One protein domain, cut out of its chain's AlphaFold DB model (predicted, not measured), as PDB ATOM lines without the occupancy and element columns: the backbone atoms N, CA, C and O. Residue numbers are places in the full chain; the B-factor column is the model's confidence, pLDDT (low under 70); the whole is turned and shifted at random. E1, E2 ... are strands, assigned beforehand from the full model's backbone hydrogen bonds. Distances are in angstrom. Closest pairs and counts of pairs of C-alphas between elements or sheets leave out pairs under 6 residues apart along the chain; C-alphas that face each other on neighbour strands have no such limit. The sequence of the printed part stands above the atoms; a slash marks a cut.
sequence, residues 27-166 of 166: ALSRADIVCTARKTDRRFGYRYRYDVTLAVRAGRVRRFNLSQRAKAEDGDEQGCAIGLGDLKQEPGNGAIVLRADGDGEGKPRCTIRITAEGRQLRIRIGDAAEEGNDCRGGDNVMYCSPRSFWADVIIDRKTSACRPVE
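This is residues 27 to 166 of the 166 residues of an uncharacterized protein of Pseudolabrys taiwanensis (UniProt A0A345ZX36). Two antiparallel sheets stand partly face to face as a sandwich with crossed strands: a strongly twisted sheet of six strands, E5 to E10, and a sheet of four, E1 to E4, three of them long. At one side edge strands E1 and E10 come close together, and at the other the chain passes from the four-stranded sheet to the six-stranded one between E4 and E5. The printed part has 140 residues, with no named helix and ten named strands, E1 to E10 along the chain; each sheet has its strands in chain order, and the class is all strand. It is compact, with a radius of gyration of the C-alphas of 14.9 A and spans of 45, 40 and 24 A.

In the larger sheet E5 is residues 87 to 90, E6 95 to 100, E7 111 to 117 with a length of 18.9 A, E8 120 to 125, E9 152 to 156 and E10 162 to 165, ending with C-alpha 165 at (-15.941, 22.860, 19.511). In the other sheet E1 is residues 30 to 41, 33.7 A long, beginning with C-alpha 30 at (-1.095, 7.640, 10.194); E2 is residues 46 to 57, 35.9 A; E3 is residues 60 to 71, 33.4 A; and E4 is residues 77 to 83, 19.6 A. E1 bends by 50 degrees at residue 34 and E3 by 53 degrees at residue 63.

The larger sheet is a meander, each strand the antiparallel neighbour of the one before, and its strands' lines turn by 93 degrees from edge to edge. Within hydrogen-bond range are N 88 and O 99 of E5 and E6, 2.7 A; N 112 and O 98 of E7 and E6, 2.7 A; N 113 and O 124 of E7 and E8, 2.9 A; N 121 and O 155 of E8 and E9, 2.8 A; and N 165 and O 152 of E10 and E9, 2.8 A. E1 to E4 form a second meander, with N 37 and O 50 of E1 and E2, 2.8 A, N 51 and O 67 of E2 and E3, 2.9 A, and N 68 and O 80 of E3 and E4, 2.9 A, within that range. The strands of one sheet stand at 62 degrees to those of the other. The closest C-alphas of E1 and E10 are those of Ala 37 and Arg 163, 5.4 A apart. The closest of E3 and E6 are those of Arg 60 and Ile 96, 7.2 A. E4 and E5 meet only through their link.

The C-alphas farthest apart, of Ala 58 and Asp 74, are 45.7 A from each other. The printed part has no cut. The link E8 to E9, residues 126 to 151, is long. Mean pLDDT of the printed part is 84.6; 21 residues are under 70, among them 102 to 108 and 137 to 142.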
ATOM      1  N   ALA A  27      -4.920  11.077   4.593       80.69
ATOM      2  CA  ALA A  27      -4.608  11.863   5.779       80.69
ATOM      3  C   ALA A  27      -4.915  11.123   7.098       80.69
ATOM      4  O   ALA A  27      -4.300  11.426   8.123       80.69
ATOM      5  N   LEU A  28      -5.776  10.105   7.062       84.12
ATOM      6  CA  LEU A  28      -6.073   9.190   8.165       84.12
ATOM      7  C   LEU A  28      -5.232   7.904   8.114       84.12
ATOM      8  O   LEU A  28      -5.482   6.970   8.865       84.12
ATOM      9  N   SER A  29      -4.201   7.814   7.271       85.06
ATOM     10  CA  SER A  29      -3.338   6.620   7.223       85.06
ATOM     11  C   SER A  29      -2.438   6.476   8.458       85.06
ATOM     12  O   SER A  29      -2.159   5.353   8.899       85.06
ATOM     13  N   ARG A  30      -1.992   7.601   9.035       89.88
ATOM     14  CA  ARG A  30      -1.095   7.640  10.194       89.88
ATOM     15  C   ARG A  30      -1.300   8.900  11.032       89.88
ATOM     16  O   ARG A  30      -1.244  10.014  10.517       89.88
ATOM     17  N   ALA A  31      -1.448   8.706  12.336       91.56
ATOM     18  CA  ALA A  31      -1.438   9.766  13.339       91.56
ATOM     19  C   ALA A  31      -0.909   9.210  14.667       91.56
ATOM     20  O   ALA A  31      -1.047   8.015  14.938       91.56
ATOM     21  N   ASP A  32      -0.269  10.054  15.466       94.88
ATOM     22  CA  ASP A  32       0.121   9.753  16.844       94.88
ATOM     23  C   ASP A  32       0.009  11.050  17.634       94.88
ATOM     24  O   ASP A  32       0.781  11.982  17.423       94.88
ATOM     25  N   ILE A  33      -1.065  11.167  18.402       95.62
ATOM     26  CA  ILE A  33      -1.528  12.422  18.975       95.62
ATOM     27  C   ILE A  33      -1.818  12.187  20.444       95.62
ATOM     28  O   ILE A  33      -2.580  11.290  20.808       95.62
ATOM     29  N   VAL A  34      -1.259  13.064  21.264       96.69
ATOM     30  CA  VAL A  34      -1.663  13.278  22.647       96.69
ATOM     31  C   VAL A  34      -1.909  14.769  22.783       96.69
ATOM     32  O   VAL A  34      -1.040  15.568  22.436       96.69
ATOM     33  N   CYS A  35      -3.094  15.151  23.238       95.56
ATOM     34  CA  CYS A  35      -3.438  16.551  23.409       95.56
ATOM     35  C   CYS A  35      -4.296  16.764  24.652       95.56
ATOM     36  O   CYS A  35      -5.081  15.897  25.040       95.56
ATOM     37  N   THR A  36      -4.170  17.955  25.230       96.31
ATOM     38  CA  THR A  36      -5.022  18.426  26.318       96.31
ATOM     39  C   THR A  36      -5.537  19.811  25.962       96.31
ATOM     40  O   THR A  36      -4.752  20.704  25.642       96.31
ATOM     41  N   ALA A  37      -6.845  20.009  26.072       94.75
ATOM     42  CA  ALA A  37      -7.493  21.302  25.948       94.75
ATOM     43  C   ALA A  37      -8.192  21.668  27.257       94.75
ATOM     44  O   ALA A  37      -8.653  20.806  28.008       94.75
ATOM     45  N   ARG A  38      -8.284  22.966  27.538       92.88
ATOM     46  CA  ARG A  38      -9.016  23.494  28.690       92.88
ATOM     47  C   ARG A  38     -10.010  24.539  28.219       92.88
ATOM     48  O   ARG A  38      -9.699  25.323  27.327       92.88
ATOM     49  N   LYS A  39     -11.185  24.561  28.838       90.81
ATOM     50  CA  LYS A  39     -12.220  25.570  28.603       90.81
ATOM     51  C   LYS A  39     -12.747  26.051  29.946       90.81
ATOM     52  O   LYS A  39     -12.925  25.257  30.860       90.81
ATOM     53  N   THR A  40     -13.013  27.343  30.059       90.06
ATOM     54  CA  THR A  40     -13.734  27.899  31.205       90.06
ATOM     55  C   THR A  40     -15.068  28.421  30.713       90.06
ATOM     56  O   THR A  40     -15.108  29.347  29.903       90.06
ATOM     57  N   ASP A  41     -16.149  27.826  31.197       86.44
ATOM     58  CA  ASP A  41     -17.480  28.390  31.068       86.44
ATOM     59  C   ASP A  41     -17.658  29.454  32.150       86.44
ATOM     60  O   ASP A  41     -17.873  29.158  33.324       86.44
ATOM     61  N   ARG A  42     -17.531  30.717  31.744       86.56
ATOM     62  CA  ARG A  42     -17.667  31.860  32.653       86.56
ATOM     63  C   ARG A  42     -19.107  32.103  33.094       86.56
ATOM     64  O   ARG A  42     -19.301  32.767  34.101       86.56
ATOM     65  N   ARG A  43     -20.100  31.605  32.351       85.88
ATOM     66  CA  ARG A  43     -21.516  31.807  32.679       85.88
ATOM     67  C   ARG A  43     -21.915  30.974  33.890       85.88
ATOM     68  O   ARG A  43     -22.691  31.443  34.711       85.88
ATOM     69  N   PHE A  44     -21.381  29.760  33.982       83.25
ATOM     70  CA  PHE A  44     -21.736  28.805  35.033       83.25
ATOM     71  C   PHE A  44     -20.567  28.443  35.963       83.25
ATOM     72  O   PHE A  44     -20.722  27.598  36.836       83.25
ATOM     73  N   GLY A  45     -19.393  29.056  35.780       86.50
ATOM     74  CA  GLY A  45     -18.222  28.859  36.641       86.50
ATOM     75  C   GLY A  45     -17.496  27.521  36.451       86.50
ATOM     76  O   GLY A  45     -16.638  27.166  37.258       86.50
ATOM     77  N   TYR A  46     -17.799  26.766  35.391       87.50
ATOM     78  CA  TYR A  46     -17.191  25.454  35.166       87.50
ATOM     79  C   TYR A  46     -15.840  25.552  34.461       87.50
ATOM     80  O   TYR A  46     -15.656  26.275  33.479       87.50
ATOM     81  N   ARG A  47     -14.886  24.746  34.924       91.00
ATOM     82  CA  ARG A  47     -13.616  24.493  34.246       91.00
ATOM     83  C   ARG A  47     -13.649  23.093  33.663       91.00
ATOM     84  O   ARG A  47     -13.778  22.115  34.392       91.00
ATOM     85  N   TYR A  48     -13.494  23.015  32.353       90.19
ATOM     86  CA  TYR A  48     -13.431  21.774  31.610       90.19
ATOM     87  C   TYR A  48     -12.000  21.465  31.198       90.19
ATOM     88  O   TYR A  48     -11.244  22.351  30.784       90.19
ATOM     89  N   ARG A  49     -11.652  20.187  31.264       92.88
ATOM     90  CA  ARG A  49     -10.431  19.618  30.708       92.88
ATOM     91  C   ARG A  49     -10.814  18.493  29.759       92.88
ATOM     92  O   ARG A  49     -11.560  17.603  30.147       92.88
ATOM     93  N   TYR A  50     -10.279  18.539  28.549       92.75
ATOM     94  CA  TYR A  50     -10.441  17.511  27.530       92.75
ATOM     95  C   TYR A  50      -9.067  16.931  27.240       92.75
ATOM     96  O   TYR A  50      -8.152  17.685  26.912       92.75
ATOM     97  N   ASP A  51      -8.908  15.621  27.350       95.38
ATOM     98  CA  ASP A  51      -7.684  14.932  26.955       95.38
ATOM     99  C   ASP A  51      -8.010  13.951  25.826       95.38
ATOM    100  O   ASP A  51      -8.967  13.179  25.917       95.38
ATOM    101  N   VAL A  52      -7.210  13.981  24.760       96.50
ATOM    102  CA  VAL A  52      -7.313  13.052  23.633       96.50
ATOM    103  C   VAL A  52      -5.994  12.325  23.467       96.50
ATOM    104  O   VAL A  52      -4.932  12.935  23.374       96.50
ATOM    105  N   THR A  53      -6.069  11.006  23.364       97.62
ATOM    106  CA  THR A  53      -4.993  10.158  22.860       97.62
ATOM    107  C   THR A  53      -5.501   9.419  21.634       97.62
ATOM    108  O   THR A  53      -6.480   8.683  21.721       97.62
ATOM    109  N   LEU A  54      -4.834   9.591  20.495       96.94
ATOM    110  CA  LEU A  54      -5.202   8.973  19.225       96.94
ATOM    111  C   LEU A  54      -3.956   8.451  18.510       96.94
ATOM    112  O   LEU A  54      -3.084   9.221  18.120       96.94
ATOM    113  N   ALA A  55      -3.911   7.146  18.255       96.44
ATOM    114  CA  ALA A  55      -2.933   6.543  17.360       96.44
ATOM    115  C   ALA A  55      -3.650   5.856  16.200       96.44
ATOM    116  O   ALA A  55      -4.460   4.953  16.411       96.44
ATOM    117  N   VAL A  56      -3.303   6.246  14.975       94.31
ATOM    118  CA  VAL A  56      -3.811   5.648  13.738       94.31
ATOM    119  C   VAL A  56      -2.654   5.031  12.960       94.31
ATOM    120  O   VAL A  56      -1.575   5.627  12.837       94.31
ATOM    121  N   ARG A  57      -2.863   3.813  12.455       93.44
ATOM    122  CA  ARG A  57      -1.917   3.068  11.618       93.44
ATOM    123  C   ARG A  57      -2.679   2.304  10.541       93.44
ATOM    124  O   ARG A  57      -3.566   1.515  10.866       93.44
ATOM    125  N   ALA A  58      -2.301   2.520   9.282       89.75
ATOM    126  CA  ALA A  58      -2.933   1.915   8.107       89.75
ATOM    127  C   ALA A  58      -4.457   2.143   8.067       89.75
ATOM    128  O   ALA A  58      -5.227   1.219   7.815       89.75
ATOM    129  N   GLY A  59      -4.898   3.365   8.386       88.38
ATOM    130  CA  GLY A  59      -6.323   3.721   8.378       88.38
ATOM    131  C   GLY A  59      -7.139   3.130   9.530       88.38
ATOM    132  O   GLY A  59      -8.360   3.223   9.512       88.38
ATOM    133  N   ARG A  60      -6.491   2.508  10.526       91.75
ATOM    134  CA  ARG A  60      -7.147   1.942  11.711       91.75
ATOM    135  C   ARG A  60      -6.645   2.590  12.988       91.75
ATOM    136  O   ARG A  60      -5.442   2.801  13.159       91.75
ATOM    137  N   VAL A  61      -7.560   2.848  13.907       95.12
ATOM    138  CA  VAL A  61      -7.266   3.295  15.264       95.12
ATOM    139  C   VAL A  61      -6.651   2.133  16.046       95.12
ATOM    140  O   VAL A  61      -7.175   1.021  16.087       95.12
ATOM    141  N   ARG A  62      -5.485   2.376  16.638       96.19
ATOM    142  CA  ARG A  62      -4.739   1.419  17.472       96.19
ATOM    143  C   ARG A  62      -4.725   1.817  18.938       96.19
ATOM    144  O   ARG A  62      -4.558   0.966  19.800       96.19
ATOM    145  N   ARG A  63      -4.894   3.110  19.208       96.94
ATOM    146  CA  ARG A  63      -5.067   3.663  20.547       96.94
ATOM    147  C   ARG A  63      -6.079   4.787  20.453       96.94
ATOM    148  O   ARG A  63      -5.936   5.655  19.593       96.94
ATOM    149  N   PHE A  64      -7.068   4.751  21.327       96.06
ATOM    150  CA  PHE A  64      -8.035   5.818  21.488       96.06
ATOM    151  C   PHE A  64      -8.358   5.948  22.965       96.06
ATOM    152  O   PHE A  64      -8.644   4.948  23.623       96.06
ATOM    153  N   ASN A  65      -8.251   7.165  23.469       95.19
ATOM    154  CA  ASN A  65      -8.787   7.547  24.757       95.19
ATOM    155  C   ASN A  65      -9.240   8.994  24.651       95.19
ATOM    156  O   ASN A  65      -8.469   9.860  24.233       95.19
ATOM    157  N   LEU A  66     -10.474   9.237  25.040       92.56
ATOM    158  CA  LEU A  66     -11.060  10.553  25.129       92.56
ATOM    159  C   LEU A  66     -11.536  10.712  26.569       92.56
ATOM    160  O   LEU A  66     -12.328   9.901  27.028       92.56
ATOM    161  N   SER A  67     -11.057  11.722  27.291       92.19
ATOM    162  CA  SER A  67     -11.566  12.029  28.631       92.19
ATOM    163  C   SER A  67     -11.999  13.479  28.745       92.19
ATOM    164  O   SER A  67     -11.297  14.373  28.280       92.19
ATOM    165  N   GLN A  68     -13.121  13.705  29.414       89.50
ATOM    166  CA  GLN A  68     -13.610  15.020  29.797       89.50
ATOM    167  C   GLN A  68     -13.704  15.065  31.310       89.50
ATOM    168  O   GLN A  68     -14.197  14.133  31.941       89.50
ATOM    169  N   ARG A  69     -13.238  16.162  31.894       89.56
ATOM    170  CA  ARG A  69     -13.435  16.471  33.306       89.56
ATOM    171  C   ARG A  69     -14.041  17.847  33.436       89.56
ATOM    172  O   ARG A  69     -13.647  18.754  32.705       89.56
ATOM    173  N   ALA A  70     -14.975  17.991  34.355       88.12
ATOM    174  CA  ALA A  70     -15.642  19.230  34.689       88.12
ATOM    175  C   ALA A  70     -15.480  19.479  36.186       88.12
ATOM    176  O   ALA A  70     -15.767  18.610  37.006       88.12
ATOM    177  N   LYS A  71     -15.026  20.678  36.539       89.12
ATOM    178  CA  LYS A  71     -14.901  21.126  37.922       89.12
ATOM    179  C   LYS A  71     -15.646  22.445  38.096       89.12
ATOM    180  O   LYS A  71     -15.351  23.405  37.382       89.12
ATOM    181  N   ALA A  72     -16.599  22.471  39.022       87.19
ATOM    182  CA  ALA A  72     -17.233  23.705  39.484       87.19
ATOM    183  C   ALA A  72     -16.310  24.440  40.473       87.19
ATOM    184  O   ALA A  72     -15.352  23.854  40.975       87.19
ATOM    185  N   GLU A  73     -16.586  25.715  40.750       84.75
ATOM    186  CA  GLU A  73     -15.771  26.539  41.657       84.75
ATOM    187  C   GLU A  73     -15.657  25.926  43.061       84.75
ATOM    188  O   GLU A  73     -14.543  25.689  43.528       84.75
ATOM    189  N   ASP A  74     -16.797  25.535  43.637       86.25
ATOM    190  CA  ASP A  74     -16.902  24.944  44.980       86.25
ATOM    191  C   ASP A  74     -17.309  23.458  44.960       86.25
ATOM    192  O   ASP A  74     -17.771  22.912  45.960       86.25
ATOM    193  N   GLY A  75     -17.198  22.799  43.802       83.44
ATOM    194  CA  GLY A  75     -17.657  21.422  43.611       83.44
ATOM    195  C   GLY A  75     -16.535  20.423  43.348       83.44
ATOM    196  O   GLY A  75     -15.432  20.775  42.916       83.44
ATOM    197  N   ASP A  76     -16.862  19.148  43.547       84.75
ATOM    198  CA  ASP A  76     -15.987  18.042  43.176       84.75
ATOM    199  C   ASP A  76     -15.781  17.971  41.656       84.75
ATOM    200  O   ASP A  76     -16.662  18.304  40.855       84.75
ATOM    201  N   GLU A  77     -14.593  17.519  41.249       86.94
ATOM    202  CA  GLU A  77     -14.318  17.209  39.846       86.94
ATOM    203  C   GLU A  77     -15.109  15.959  39.446       86.94
ATOM    204  O   GLU A  77     -14.967  14.897  40.048       86.94
ATOM    205  N   GLN A  78     -15.917  16.081  38.398       84.56
ATOM    206  CA  GLN A  78     -16.571  14.953  37.746       84.56
ATOM    207  C   GLN A  78     -15.898  14.693  36.405       84.56
ATOM    208  O   GLN A  78     -15.438  15.624  35.742       84.56
ATOM    209  N   GLY A  79     -15.842  13.436  35.979       85.56
ATOM    210  CA  GLY A  79     -15.230  13.094  34.705       85.56
ATOM    211  C   GLY A  79     -15.838  11.870  34.048       85.56
ATOM    212  O   GLY A  79     -16.489  11.050  34.688       85.56
ATOM    213  N   CYS A  80     -15.600  11.776  32.750       85.88
ATOM    214  CA  CYS A  80     -15.989  10.676  31.888       85.88
ATOM    215  C   CYS A  80     -14.815  10.342  30.968       85.88
ATOM    216  O   CYS A  80     -14.044  11.227  30.582       85.88
ATOM    217  N   ALA A  81     -14.682   9.067  30.617       89.12
ATOM    218  CA  ALA A  81     -13.711   8.609  29.643       89.12
ATOM    219  C   ALA A  81     -14.347   7.598  28.690       89.12
ATOM    220  O   ALA A  81     -15.194   6.811  29.100       89.12
ATOM    221  N   ILE A  82     -13.918   7.639  27.431       88.44
ATOM    222  CA  ILE A  82     -14.241   6.663  26.394       88.44
ATOM    223  C   ILE A  82     -12.924   6.132  25.844       88.44
ATOM    224  O   ILE A  82     -12.130   6.879  25.257       88.44
ATOM    225  N   GLY A  83     -12.679   4.846  26.047       92.00
ATOM    226  CA  GLY A  83     -11.518   4.142  25.534       92.00
ATOM    227  C   GLY A  83     -11.831   3.372  24.256       92.00
ATOM    228  O   GLY A  83     -12.977   3.115  23.904       92.00
ATOM    229  N   LEU A  84     -10.780   2.932  23.559       92.69
ATOM    230  CA  LEU A  84     -10.936   2.019  22.421       92.69
ATOM    231  C   LEU A  84     -11.607   0.692  22.814       92.69
ATOM    232  O   LEU A  84     -12.227   0.070  21.965       92.69
ATOM    233  N   GLY A  85     -11.464   0.252  24.070       90.75
ATOM    234  CA  GLY A  85     -12.090  -0.977  24.567       90.75
ATOM    235  C   GLY A  85     -13.615  -0.901  24.653       90.75
ATOM    236  O   GLY A  85     -14.263  -1.938  24.620       90.75
ATOM    237  N   ASP A  86     -14.170   0.311  24.692       86.81
ATOM    238  CA  ASP A  86     -15.613   0.548  24.746       86.81
ATOM    239  C   ASP A  86     -16.233   0.666  23.340       86.81
ATOM    240  O   ASP A  86     -17.438   0.895  23.202       86.81
ATOM    241  N   LEU A  87     -15.403   0.572  22.290       90.25
ATOM    242  CA  LEU A  87     -15.754   0.938  20.923       90.25
ATOM    243  C   LEU A  87     -15.342  -0.131  19.901       90.25
ATOM    244  O   LEU A  87     -14.200  -0.593  19.850       90.25
ATOM    245  N   LYS A  88     -16.236  -0.413  18.959       91.25
ATOM    246  CA  LYS A  88     -15.960  -1.152  17.728       91.25
ATOM    247  C   LYS A  88     -15.603  -0.195  16.596       91.25
ATOM    248  O   LYS A  88     -16.228   0.844  16.407       91.25
ATOM    249  N   GLN A  89     -14.585  -0.552  15.818       92.25
ATOM    250  CA  GLN A  89     -14.225   0.165  14.595       92.25
ATOM    251  C   GLN A  89     -15.064  -0.321  13.420       92.25
ATOM    252  O   GLN A  89     -15.024  -1.506  13.089       92.25
ATOM    253  N   GLU A  90     -15.726   0.604  12.737       89.19
ATOM    254  CA  GLU A  90     -16.536   0.321  11.559       89.19
ATOM    255  C   GLU A  90     -15.960   0.965  10.293       89.19
ATOM    256  O   GLU A  90     -15.280   1.998  10.360       89.19
ATOM    257  N   PRO A  91     -16.227   0.381   9.109       81.25
ATOM    258  CA  PRO A  91     -15.924   1.033   7.844       81.25
ATOM    259  C   PRO A  91     -16.637   2.387   7.737       81.25
ATOM    260  O   PRO A  91     -17.848   2.480   7.916       81.25
ATOM    261  N   GLY A  92     -15.894   3.436   7.394       78.12
ATOM    262  CA  GLY A  92     -16.437   4.762   7.121       78.12
ATOM    263  C   GLY A  92     -15.982   5.271   5.758       78.12
ATOM    264  O   GLY A  92     -14.834   5.078   5.362       78.12
ATOM    265  N   ASN A  93     -16.874   5.943   5.031       83.81
ATOM    266  CA  ASN A  93     -16.502   6.637   3.800       83.81
ATOM    267  C   ASN A  93     -15.745   7.931   4.152       83.81
ATOM    268  O   ASN A  93     -16.329   8.824   4.777       83.81
ATOM    269  N   GLY A  94     -14.451   8.003   3.820       85.31
ATOM    270  CA  GLY A  94     -13.591   9.157   4.110       85.31
ATOM    271  C   GLY A  94     -13.352   9.435   5.601       85.31
ATOM    272  O   GLY A  94     -12.876  10.507   5.957       85.31
ATOM    273  N   ALA A  95     -13.704   8.501   6.487       90.81
ATOM    274  CA  ALA A  95     -13.635   8.686   7.931       90.81
ATOM    275  C   ALA A  95     -13.333   7.370   8.644       90.81
ATOM    276  O   ALA A  95     -13.669   6.297   8.145       90.81
ATOM    277  N   ILE A  96     -12.774   7.460   9.848       93.31
ATOM    278  CA  ILE A  96     -12.768   6.336  10.785       93.31
ATOM    279  C   ILE A  96     -13.984   6.489  11.693       93.31
ATOM    280  O   ILE A  96     -14.175   7.550  12.289       93.31
ATOM    281  N   VAL A  97     -14.804   5.445  11.787       92.38
ATOM    282  CA  VAL A  97     -15.995   5.418  12.642       92.38
ATOM    283  C   VAL A  97     -15.735   4.460  13.798       92.38
ATOM    284  O   VAL A  97     -15.330   3.319  13.582       92.38
ATOM    285  N   LEU A  98     -15.935   4.941  15.021       92.56
ATOM    286  CA  LEU A  98     -15.923   4.144  16.242       92.56
ATOM    287  C   LEU A  98     -17.341   4.154  16.810       92.56
ATOM    288  O   LEU A  98     -17.887   5.232  17.026       92.56
ATOM    289  N   ARG A  99     -17.938   2.994  17.058       89.38
ATOM    290  CA  ARG A  99     -19.260   2.889  17.682       89.38
ATOM    291  C   ARG A  99     -19.159   2.187  19.018       89.38
ATOM    292  O   ARG A  99     -18.446   1.196  19.124       89.38
ATOM    293  N   ALA A 100     -19.864   2.692  20.019       85.81
ATOM    294  CA  ALA A 100     -20.025   2.015  21.294       85.81
ATOM    295  C   ALA A 100     -20.565   0.605  21.093       85.81
ATOM    296  O   ALA A 100     -21.394   0.376  20.211       85.81
ATOM    297  N   ASP A 101     -20.099  -0.319  21.928       70.12
ATOM    298  CA  ASP A 101     -20.514  -1.719  21.923       70.12
ATOM    299  C   ASP A 101     -21.941  -1.873  22.510       70.12
ATOM    300  O   ASP A 101     -22.177  -2.424  23.586       70.12
ATOM    301  N   GLY A 102     -22.906  -1.261  21.823       60.25
ATOM    302  CA  GLY A 102     -24.272  -1.003  22.272       60.25
ATOM    303  C   GLY A 102     -25.322  -1.844  21.558       60.25
ATOM    304  O   GLY A 102     -26.468  -1.414  21.459       60.25
ATOM    305  N   ASP A 103     -24.962  -3.025  21.055       53.00
ATOM    306  CA  ASP A 103     -25.933  -3.956  20.481       53.00
ATOM    307  C   ASP A 103     -26.812  -4.491  21.642       53.00
ATOM    308  O   ASP A 103     -26.428  -5.414  22.371       53.00
ATOM    309  N   GLY A 104     -27.939  -3.822  21.918       57.00
ATOM    310  CA  GLY A 104     -28.909  -4.196  22.955       57.00
ATOM    311  C   GLY A 104     -29.760  -3.029  23.471       57.00
ATOM    312  O   GLY A 104     -29.287  -1.903  23.610       57.00
ATOM    313  N   GLU A 105     -31.026  -3.307  23.781       58.69
ATOM    314  CA  GLU A 105     -31.968  -2.341  24.358       58.69
ATOM    315  C   GLU A 105     -31.443  -1.803  25.709       58.69
ATOM    316  O   GLU A 105     -30.957  -2.566  26.545       58.69
ATOM    317  N   GLY A 106     -31.480  -0.478  25.907       62.97
ATOM    318  CA  GLY A 106     -31.025   0.187  27.139       62.97
ATOM    319  C   GLY A 106     -29.508   0.392  27.290       62.97
ATOM    320  O   GLY A 106     -29.078   0.951  28.299       62.97
ATOM    321  N   LYS A 107     -28.683  -0.024  26.318       68.56
ATOM    322  CA  LYS A 107     -27.234   0.238  26.347       68.56
ATOM    323  C   LYS A 107     -26.890   1.623  25.792       68.56
ATOM    324  O   LYS A 107     -27.511   2.045  24.816       68.56
ATOM    325  N   PRO A 108     -25.868   2.297  26.351       69.12
ATOM    326  CA  PRO A 108     -25.437   3.588  25.853       69.12
ATOM    327  C   PRO A 108     -24.842   3.468  24.444       69.12
ATOM    328  O   PRO A 108     -23.890   2.724  24.202       69.12
ATOM    329  N   ARG A 109     -25.397   4.232  23.511       80.31
ATOM    330  CA  ARG A 109     -25.008   4.318  22.106       80.31
ATOM    331  C   ARG A 109     -24.209   5.602  21.893       80.31
ATOM    332  O   ARG A 109     -24.654   6.700  22.207       80.31
ATOM    333  N   CYS A 110     -23.003   5.478  21.354       82.94
ATOM    334  CA  CYS A 110     -22.188   6.626  20.968       82.94
ATOM    335  C   CYS A 110     -21.439   6.331  19.674       82.94
ATOM    336  O   CYS A 110     -20.811   5.281  19.549       82.94
ATOM    337  N   THR A 111     -21.462   7.279  18.743       88.75
ATOM    338  CA  THR A 111     -20.698   7.217  17.495       88.75
ATOM    339  C   THR A 111     -19.619   8.290  17.527       88.75
ATOM    340  O   THR A 111     -19.919   9.473  17.638       88.75
ATOM    341  N   ILE A 112     -18.353   7.914  17.390       92.19
ATOM    342  CA  ILE A 112     -17.231   8.841  17.251       92.19
ATOM    343  C   ILE A 112     -16.724   8.760  15.819       92.19
ATOM    344  O   ILE A 112     -16.301   7.704  15.350       92.19
ATOM    345  N   ARG A 113     -16.739   9.891  15.118       93.44
ATOM    346  CA  ARG A 113     -16.258   9.985  13.740       93.44
ATOM    347  C   ARG A 113     -14.987  10.815  13.686       93.44
ATOM    348  O   ARG A 113     -14.969  11.958  14.127       93.44
ATOM    349  N   ILE A 114     -13.938  10.244  13.110       94.94
ATOM    350  CA  ILE A 114     -12.651  10.907  12.911       94.94
ATOM    351  C   ILE A 114     -12.502  11.196  11.422       94.94
ATOM    352  O   ILE A 114     -12.382  10.272  10.615       94.94
ATOM    353  N   THR A 115     -12.506  12.476  11.066       94.38
ATOM    354  CA  THR A 115     -12.249  12.963   9.707       94.38
ATOM    355  C   THR A 115     -10.951  13.753   9.668       94.38
ATOM    356  O   THR A 115     -10.500  14.300  10.680       94.38
ATOM    357  N   ALA A 116     -10.329  13.802   8.495       92.69
ATOM    358  CA  ALA A 116      -9.227  14.708   8.234       92.69
ATOM    359  C   ALA A 116      -9.699  15.838   7.316       92.69
ATOM    360  O   ALA A 116     -10.403  15.615   6.338       92.69
ATOM    361  N   GLU A 117      -9.301  17.060   7.649       90.06
ATOM    362  CA  GLU A 117      -9.625  18.272   6.900       90.06
ATOM    363  C   GLU A 117      -8.326  19.067   6.729       90.06
ATOM    364  O   GLU A 117      -7.901  19.852   7.582       90.06
ATOM    365  N   GLY A 118      -7.602  18.767   5.647       88.25
ATOM    366  CA  GLY A 118      -6.268  19.310   5.392       88.25
ATOM    367  C   GLY A 118      -5.273  18.983   6.515       88.25
ATOM    368  O   GLY A 118      -4.812  17.848   6.672       88.25
ATOM    369  N   ARG A 119      -4.902  20.005   7.295       90.12
ATOM    370  CA  ARG A 119      -3.971  19.879   8.433       90.12
ATOM    371  C   ARG A 119      -4.642  19.504   9.749       90.12
ATOM    372  O   ARG A 119      -3.935  19.240  10.721       90.12
ATOM    373  N   GLN A 120      -5.966  19.471   9.791       94.62
ATOM    374  CA  GLN A 120      -6.716  19.213  11.008       94.62
ATOM    375  C   GLN A 120      -7.269  17.790  11.009       94.62
ATOM    376  O   GLN A 120      -7.572  17.223   9.960       94.62
ATOM    377  N   LEU A 121      -7.377  17.207  12.199       94.81
ATOM    378  CA  LEU A 121      -8.312  16.123  12.460       94.81
ATOM    379  C   LEU A 121      -9.498  16.698  13.205       94.81
ATOM    380  O   LEU A 121      -9.323  17.460  14.158       94.81
ATOM    381  N   ARG A 122     -10.688  16.284  12.801       95.06
ATOM    382  CA  ARG A 122     -11.906  16.538  13.545       95.06
ATOM    383  C   ARG A 122     -12.386  15.223  14.133       95.06
ATOM    384  O   ARG A 122     -12.598  14.252  13.412       95.06
ATOM    385  N   ILE A 123     -12.528  15.198  15.450       94.69
ATOM    386  CA  ILE A 123     -13.154  14.117  16.200       94.69
ATOM    387  C   ILE A 123     -14.548  14.608  16.560       94.69
ATOM    388  O   ILE A 123     -14.713  15.432  17.459       94.69
ATOM    389  N   ARG A 124     -15.541  14.135  15.813       92.44
ATOM    390  CA  ARG A 124     -16.948  14.398  16.085       92.44
ATOM    391  C   ARG A 124     -17.450  13.349  17.063       92.44
ATOM    392  O   ARG A 124     -17.338  12.159  16.768       92.44
ATOM    393  N   ILE A 125     -17.962  13.780  18.210       89.88
ATOM    394  CA  ILE A 125     -18.481  12.871  19.237       89.88
ATOM    395  C   ILE A 125     -19.999  12.946  19.200       89.88
ATOM    396  O   ILE A 125     -20.591  13.992  19.459       89.88
ATOM    397  N   GLY A 126     -20.605  11.834  18.809       84.06
ATOM    398  CA  GLY A 126     -22.020  11.697  18.533       84.06
ATOM    399  C   GLY A 126     -22.479  12.362  17.228       84.06
ATOM    400  O   GLY A 126     -21.876  13.316  16.730       84.06
ATOM    401  N   ASP A 127     -23.601  11.886  16.689       74.62
ATOM    402  CA  ASP A 127     -24.376  12.561  15.650       74.62
ATOM    403  C   ASP A 127     -25.779  12.904  16.173       74.62
ATOM    404  O   ASP A 127     -26.493  12.035  16.656       74.62
ATOM    405  N   ALA A 128     -26.175  14.177  16.126       67.44
ATOM    406  CA  ALA A 128     -27.509  14.595  16.568       67.44
ATOM    407  C   ALA A 128     -28.627  14.100  15.632       67.44
ATOM    408  O   ALA A 128     -29.789  14.107  16.018       67.44
ATOM    409  N   ALA A 129     -28.280  13.688  14.407       71.25
ATOM    410  CA  ALA A 129     -29.217  13.081  13.469       71.25
ATOM    411  C   ALA A 129     -29.389  11.563  13.682       71.25
ATOM    412  O   ALA A 129     -30.279  10.971  13.079       71.25
ATOM    413  N   GLU A 130     -28.542  10.927  14.501       69.06
ATOM    414  CA  GLU A 130     -28.673   9.511  14.854       69.06
ATOM    415  C   GLU A 130     -29.548   9.367  16.105       69.06
ATOM    416  O   GLU A 130     -29.313  10.007  17.133       69.06
ATOM    417  N   GLU A 131     -30.566   8.510  16.024       68.75
ATOM    418  CA  GLU A 131     -31.435   8.222  17.160       68.75
ATOM    419  C   GLU A 131     -30.647   7.564  18.303       68.75
ATOM    420  O   GLU A 131     -29.919   6.587  18.104       68.75
ATOM    421  N   GLY A 132     -30.833   8.084  19.520       67.06
ATOM    422  CA  GLY A 132     -30.213   7.540  20.725       67.06
ATOM    423  C   GLY A 132     -28.722   7.816  20.845       67.06
ATOM    424  O   GLY A 132     -27.975   6.955  21.271       67.06
ATOM    425  N   ASN A 133     -28.260   8.992  20.438       72.44
ATOM    426  CA  ASN A 133     -26.876   9.394  20.638       72.44
ATOM    427  C   ASN A 133     -26.614   9.860  22.089       72.44
ATOM    428  O   ASN A 133     -26.635  11.052  22.413       72.44
ATOM    429  N   ASP A 134     -26.287   8.903  22.950       74.12
ATOM    430  CA  ASP A 134     -26.156   9.083  24.398       74.12
ATOM    431  C   ASP A 134     -24.881   9.843  24.815       74.12
ATOM    432  O   ASP A 134     -24.708  10.169  25.993       74.12
ATOM    433  N   CYS A 135     -23.977  10.157  23.873       78.12
ATOM    434  CA  CYS A 135     -22.794  10.989  24.128       78.12
ATOM    435  C   CYS A 135     -22.975  12.483  23.809       78.12
ATOM    436  O   CYS A 135     -22.211  13.300  24.327       78.12
ATOM    437  N   ARG A 136     -24.008  12.873  23.045       73.44
ATOM    438  CA  ARG A 136     -24.450  14.283  22.959       73.44
ATOM    439  C   ARG A 136     -25.621  14.617  23.883       73.44
ATOM    440  O   ARG A 136     -26.012  15.777  23.946       73.44
ATOM    441  N   GLY A 137     -26.095  13.630  24.644       58.72
ATOM    442  CA  GLY A 137     -27.226  13.751  25.554       58.72
ATOM    443  C   GLY A 137     -28.551  13.528  24.833       58.72
ATOM    444  O   GLY A 137     -28.885  14.253  23.901       58.72
ATOM    445  N   GLY A 138     -29.288  12.514  25.284       53.69
ATOM    446  CA  GLY A 138     -30.643  12.182  24.859       53.69
ATOM    447  C   GLY A 138     -31.479  11.740  26.061       53.69
ATOM    448  O   GLY A 138     -30.936  11.421  27.117       53.69
ATOM    449  N   ASP A 139     -32.802  11.750  25.900       49.66
ATOM    450  CA  ASP A 139     -33.772  11.869  27.000       49.66
ATOM    451  C   ASP A 139     -33.795  10.725  28.037       49.66
ATOM    452  O   ASP A 139     -34.378  10.914  29.101       49.66
ATOM    453  N   ASN A 140     -33.166   9.561  27.792       51.00
ATOM    454  CA  ASN A 140     -33.351   8.373  28.651       51.00
ATOM    455  C   ASN A 140     -32.091   7.551  28.995       51.00
ATOM    456  O   ASN A 140     -32.126   6.777  29.953       51.00
ATOM    457  N   VAL A 141     -30.984   7.677  28.253       56.44
ATOM    458  CA  VAL A 141     -29.733   6.931  28.493       56.44
ATOM    459  C   VAL A 141     -28.554   7.879  28.286       56.44
ATOM    460  O   VAL A 141     -28.573   8.747  27.421       56.44
ATOM    461  N   MET A 142     -27.530   7.762  29.127       65.56
ATOM    462  CA  MET A 142     -26.361   8.642  29.090       65.56
ATOM    463  C   MET A 142     -25.113   7.788  29.020       65.56
ATOM    464  O   MET A 142     -24.992   6.817  29.765       65.56
ATOM    465  N   TYR A 143     -24.157   8.179  28.178       70.06
ATOM    466  CA  TYR A 143     -22.909   7.427  28.069       70.06
ATOM    467  C   TYR A 143     -22.091   7.462  29.370       70.06
ATOM    468  O   TYR A 143     -21.442   6.486  29.722       70.06
ATOM    469  N   CYS A 144     -22.154   8.573  30.111       70.44
ATOM    470  CA  CYS A 144     -21.453   8.713  31.390       70.44
ATOM    471  C   CYS A 144     -22.201   9.519  32.452       70.44
ATOM    472  O   CYS A 144     -22.130   9.181  33.628       70.44
ATOM    473  N   SER A 145     -22.828  10.646  32.094       63.47
ATOM    474  CA  SER A 145     -23.407  11.557  33.087       63.47
ATOM    475  C   SER A 145     -24.371  12.560  32.449       63.47
ATOM    476  O   SER A 145     -24.085  13.031  31.348       63.47
ATOM    477  N   PRO A 146     -25.428  12.994  33.169       57.56
ATOM    478  CA  PRO A 146     -26.343  14.039  32.696       57.56
ATOM    479  C   PRO A 146     -25.686  15.413  32.576       57.56
ATOM    480  O   PRO A 146     -26.266  16.337  32.018       57.56
ATOM    481  N   ARG A 147     -24.493  15.578  33.160       56.62
ATOM    482  CA  ARG A 147     -23.774  16.856  33.247       56.62
ATOM    483  C   ARG A 147     -22.511  16.899  32.388       56.62
ATOM    484  O   ARG A 147     -21.793  17.895  32.421       56.62
ATOM    485  N   SER A 148     -22.202  15.831  31.650       61.59
ATOM    486  CA  SER A 148     -21.047  15.771  30.745       61.59
ATOM    487  C   SER A 148     -21.515  15.530  29.319       61.59
ATOM    488  O   SER A 148     -21.648  14.392  28.878       61.59
ATOM    489  N   PHE A 149     -21.763  16.631  28.612       71.38
ATOM    490  CA  PHE A 149     -21.927  16.620  27.165       71.38
ATOM    491  C   PHE A 149     -20.550  16.670  26.511       71.38
ATOM    492  O   PHE A 149     -19.715  17.517  26.856       71.38
ATOM    493  N   TRP A 150     -20.324  15.772  25.560       81.31
ATOM    494  CA  TRP A 150     -19.088  15.753  24.801       81.31
ATOM    495  C   TRP A 150     -19.099  16.835  23.720       81.31
ATOM    496  O   TRP A 150     -19.978  16.863  22.860       81.31
ATOM    497  N   ALA A 151     -18.096  17.710  23.748       84.88
ATOM    498  CA  ALA A 151     -17.815  18.639  22.658       84.88
ATOM    499  C   ALA A 151     -17.014  17.930  21.559       84.88
ATOM    500  O   ALA A 151     -16.176  17.081  21.869       84.88
ATOM    501  N   ASP A 152     -17.202  18.328  20.298       91.00
ATOM    502  CA  ASP A 152     -16.295  17.919  19.222       91.00
ATOM    503  C   ASP A 152     -14.876  18.398  19.544       91.00
ATOM    504  O   ASP A 152     -14.679  19.417  20.208       91.00
ATOM    505  N   VAL A 153     -13.860  17.707  19.032       93.56
ATOM    506  CA  VAL A 153     -12.467  18.134  19.193       93.56
ATOM    507  C   VAL A 153     -11.828  18.335  17.830       93.56
ATOM    508  O   VAL A 153     -11.814  17.432  16.994       93.56
ATOM    509  N   ILE A 154     -11.254  19.517  17.615       95.69
ATOM    510  CA  ILE A 154     -10.383  19.783  16.469       95.69
ATOM    511  C   ILE A 154      -8.937  19.710  16.937       95.69
ATOM    512  O   ILE A 154      -8.581  20.304  17.956       95.69
ATOM    513  N   ILE A 155      -8.108  18.999  16.176       95.75
ATOM    514  CA  ILE A 155      -6.698  18.761  16.469       95.75
ATOM    515  C   ILE A 155      -5.854  19.193  15.277       95.75
ATOM    516  O   ILE A 155      -6.061  18.724  14.160       95.75
ATOM    517  N   ASP A 156      -4.858  20.039  15.509       94.88
ATOM    518  CA  ASP A 156      -3.824  20.315  14.517       94.88
ATOM    519  C   ASP A 156      -2.829  19.145  14.467       94.88
ATOM    520  O   ASP A 156      -2.179  18.800  15.455       94.88
ATOM    521  N   ARG A 157      -2.695  18.515  13.297       90.56
ATOM    522  CA  ARG A 157      -1.887  17.295  13.124       90.56
ATOM    523  C   ARG A 157      -0.389  17.519  13.278       90.56
ATOM    524  O   ARG A 157       0.333  16.557  13.521       90.56
ATOM    525  N   LYS A 158       0.086  18.749  13.071       89.94
ATOM    526  CA  LYS A 158       1.514  19.082  13.113       89.94
ATOM    527  C   LYS A 158       1.967  19.366  14.542       89.94
ATOM    528  O   LYS A 158       3.072  18.996  14.914       89.94
ATOM    529  N   THR A 159       1.130  20.058  15.303       93.75
ATOM    530  CA  THR A 159       1.454  20.550  16.649       93.75
ATOM    531  C   THR A 159       0.838  19.708  17.758       93.75
ATOM    532  O   THR A 159       1.202  19.884  18.916       93.75
ATOM    533  N   SER A 160      -0.116  18.831  17.425       92.75
ATOM    534  CA  SER A 160      -0.965  18.119  18.385       92.75
ATOM    535  C   SER A 160      -1.757  19.050  19.310       92.75
ATOM    536  O   SER A 160      -2.311  18.597  20.306       92.75
ATOM    537  N   ALA A 161      -1.862  20.341  18.983       94.50
ATOM    538  CA  ALA A 161      -2.728  21.261  19.702       94.50
ATOM    539  C   ALA A 161      -4.190  20.900  19.430       94.50
ATOM    540  O   ALA A 161      -4.558  20.623  18.285       94.50
ATOM    541  N   CYS A 162      -5.032  20.930  20.462       95.06
ATOM    542  CA  CYS A 162      -6.452  20.666  20.304       95.06
ATOM    543  C   CYS A 162      -7.334  21.669  21.026       95.06
ATOM    544  O   CYS A 162      -6.912  22.343  21.967       95.06
ATOM    545  N   ARG A 163      -8.571  21.774  20.546       94.75
ATOM    546  CA  ARG A 163      -9.599  22.643  21.112       94.75
ATOM    547  C   ARG A 163     -10.970  21.971  21.033       94.75
ATOM    548  O   ARG A 163     -11.253  21.339  20.010       94.75
ATOM    549  N   PRO A 164     -11.811  22.123  22.066       90.94
ATOM    550  CA  PRO A 164     -13.207  21.736  21.975       90.94
ATOM    551  C   PRO A 164     -13.958  22.671  21.013       90.94
ATOM    552  O   PRO A 164     -13.597  23.844  20.862       90.94
ATOM    553  N   VAL A 165     -14.995  22.146  20.371       87.88
ATOM    554  CA  VAL A 165     -15.941  22.860  19.511       87.88
ATOM    555  C   VAL A 165     -17.344  22.395  19.883       87.88
ATOM    556  O   VAL A 165     -17.614  21.196  19.898       87.88
ATOM    557  N   GLU A 166     -18.207  23.349  20.205       72.25
ATOM    558  CA  GLU A 166     -19.615  23.132  20.558       72.25
ATOM    559  C   GLU A 166     -20.516  23.750  19.493       72.25
ATOM    560  O   GLU A 166     -20.147  24.837  18.986       72.25
TER     561      GLU A 166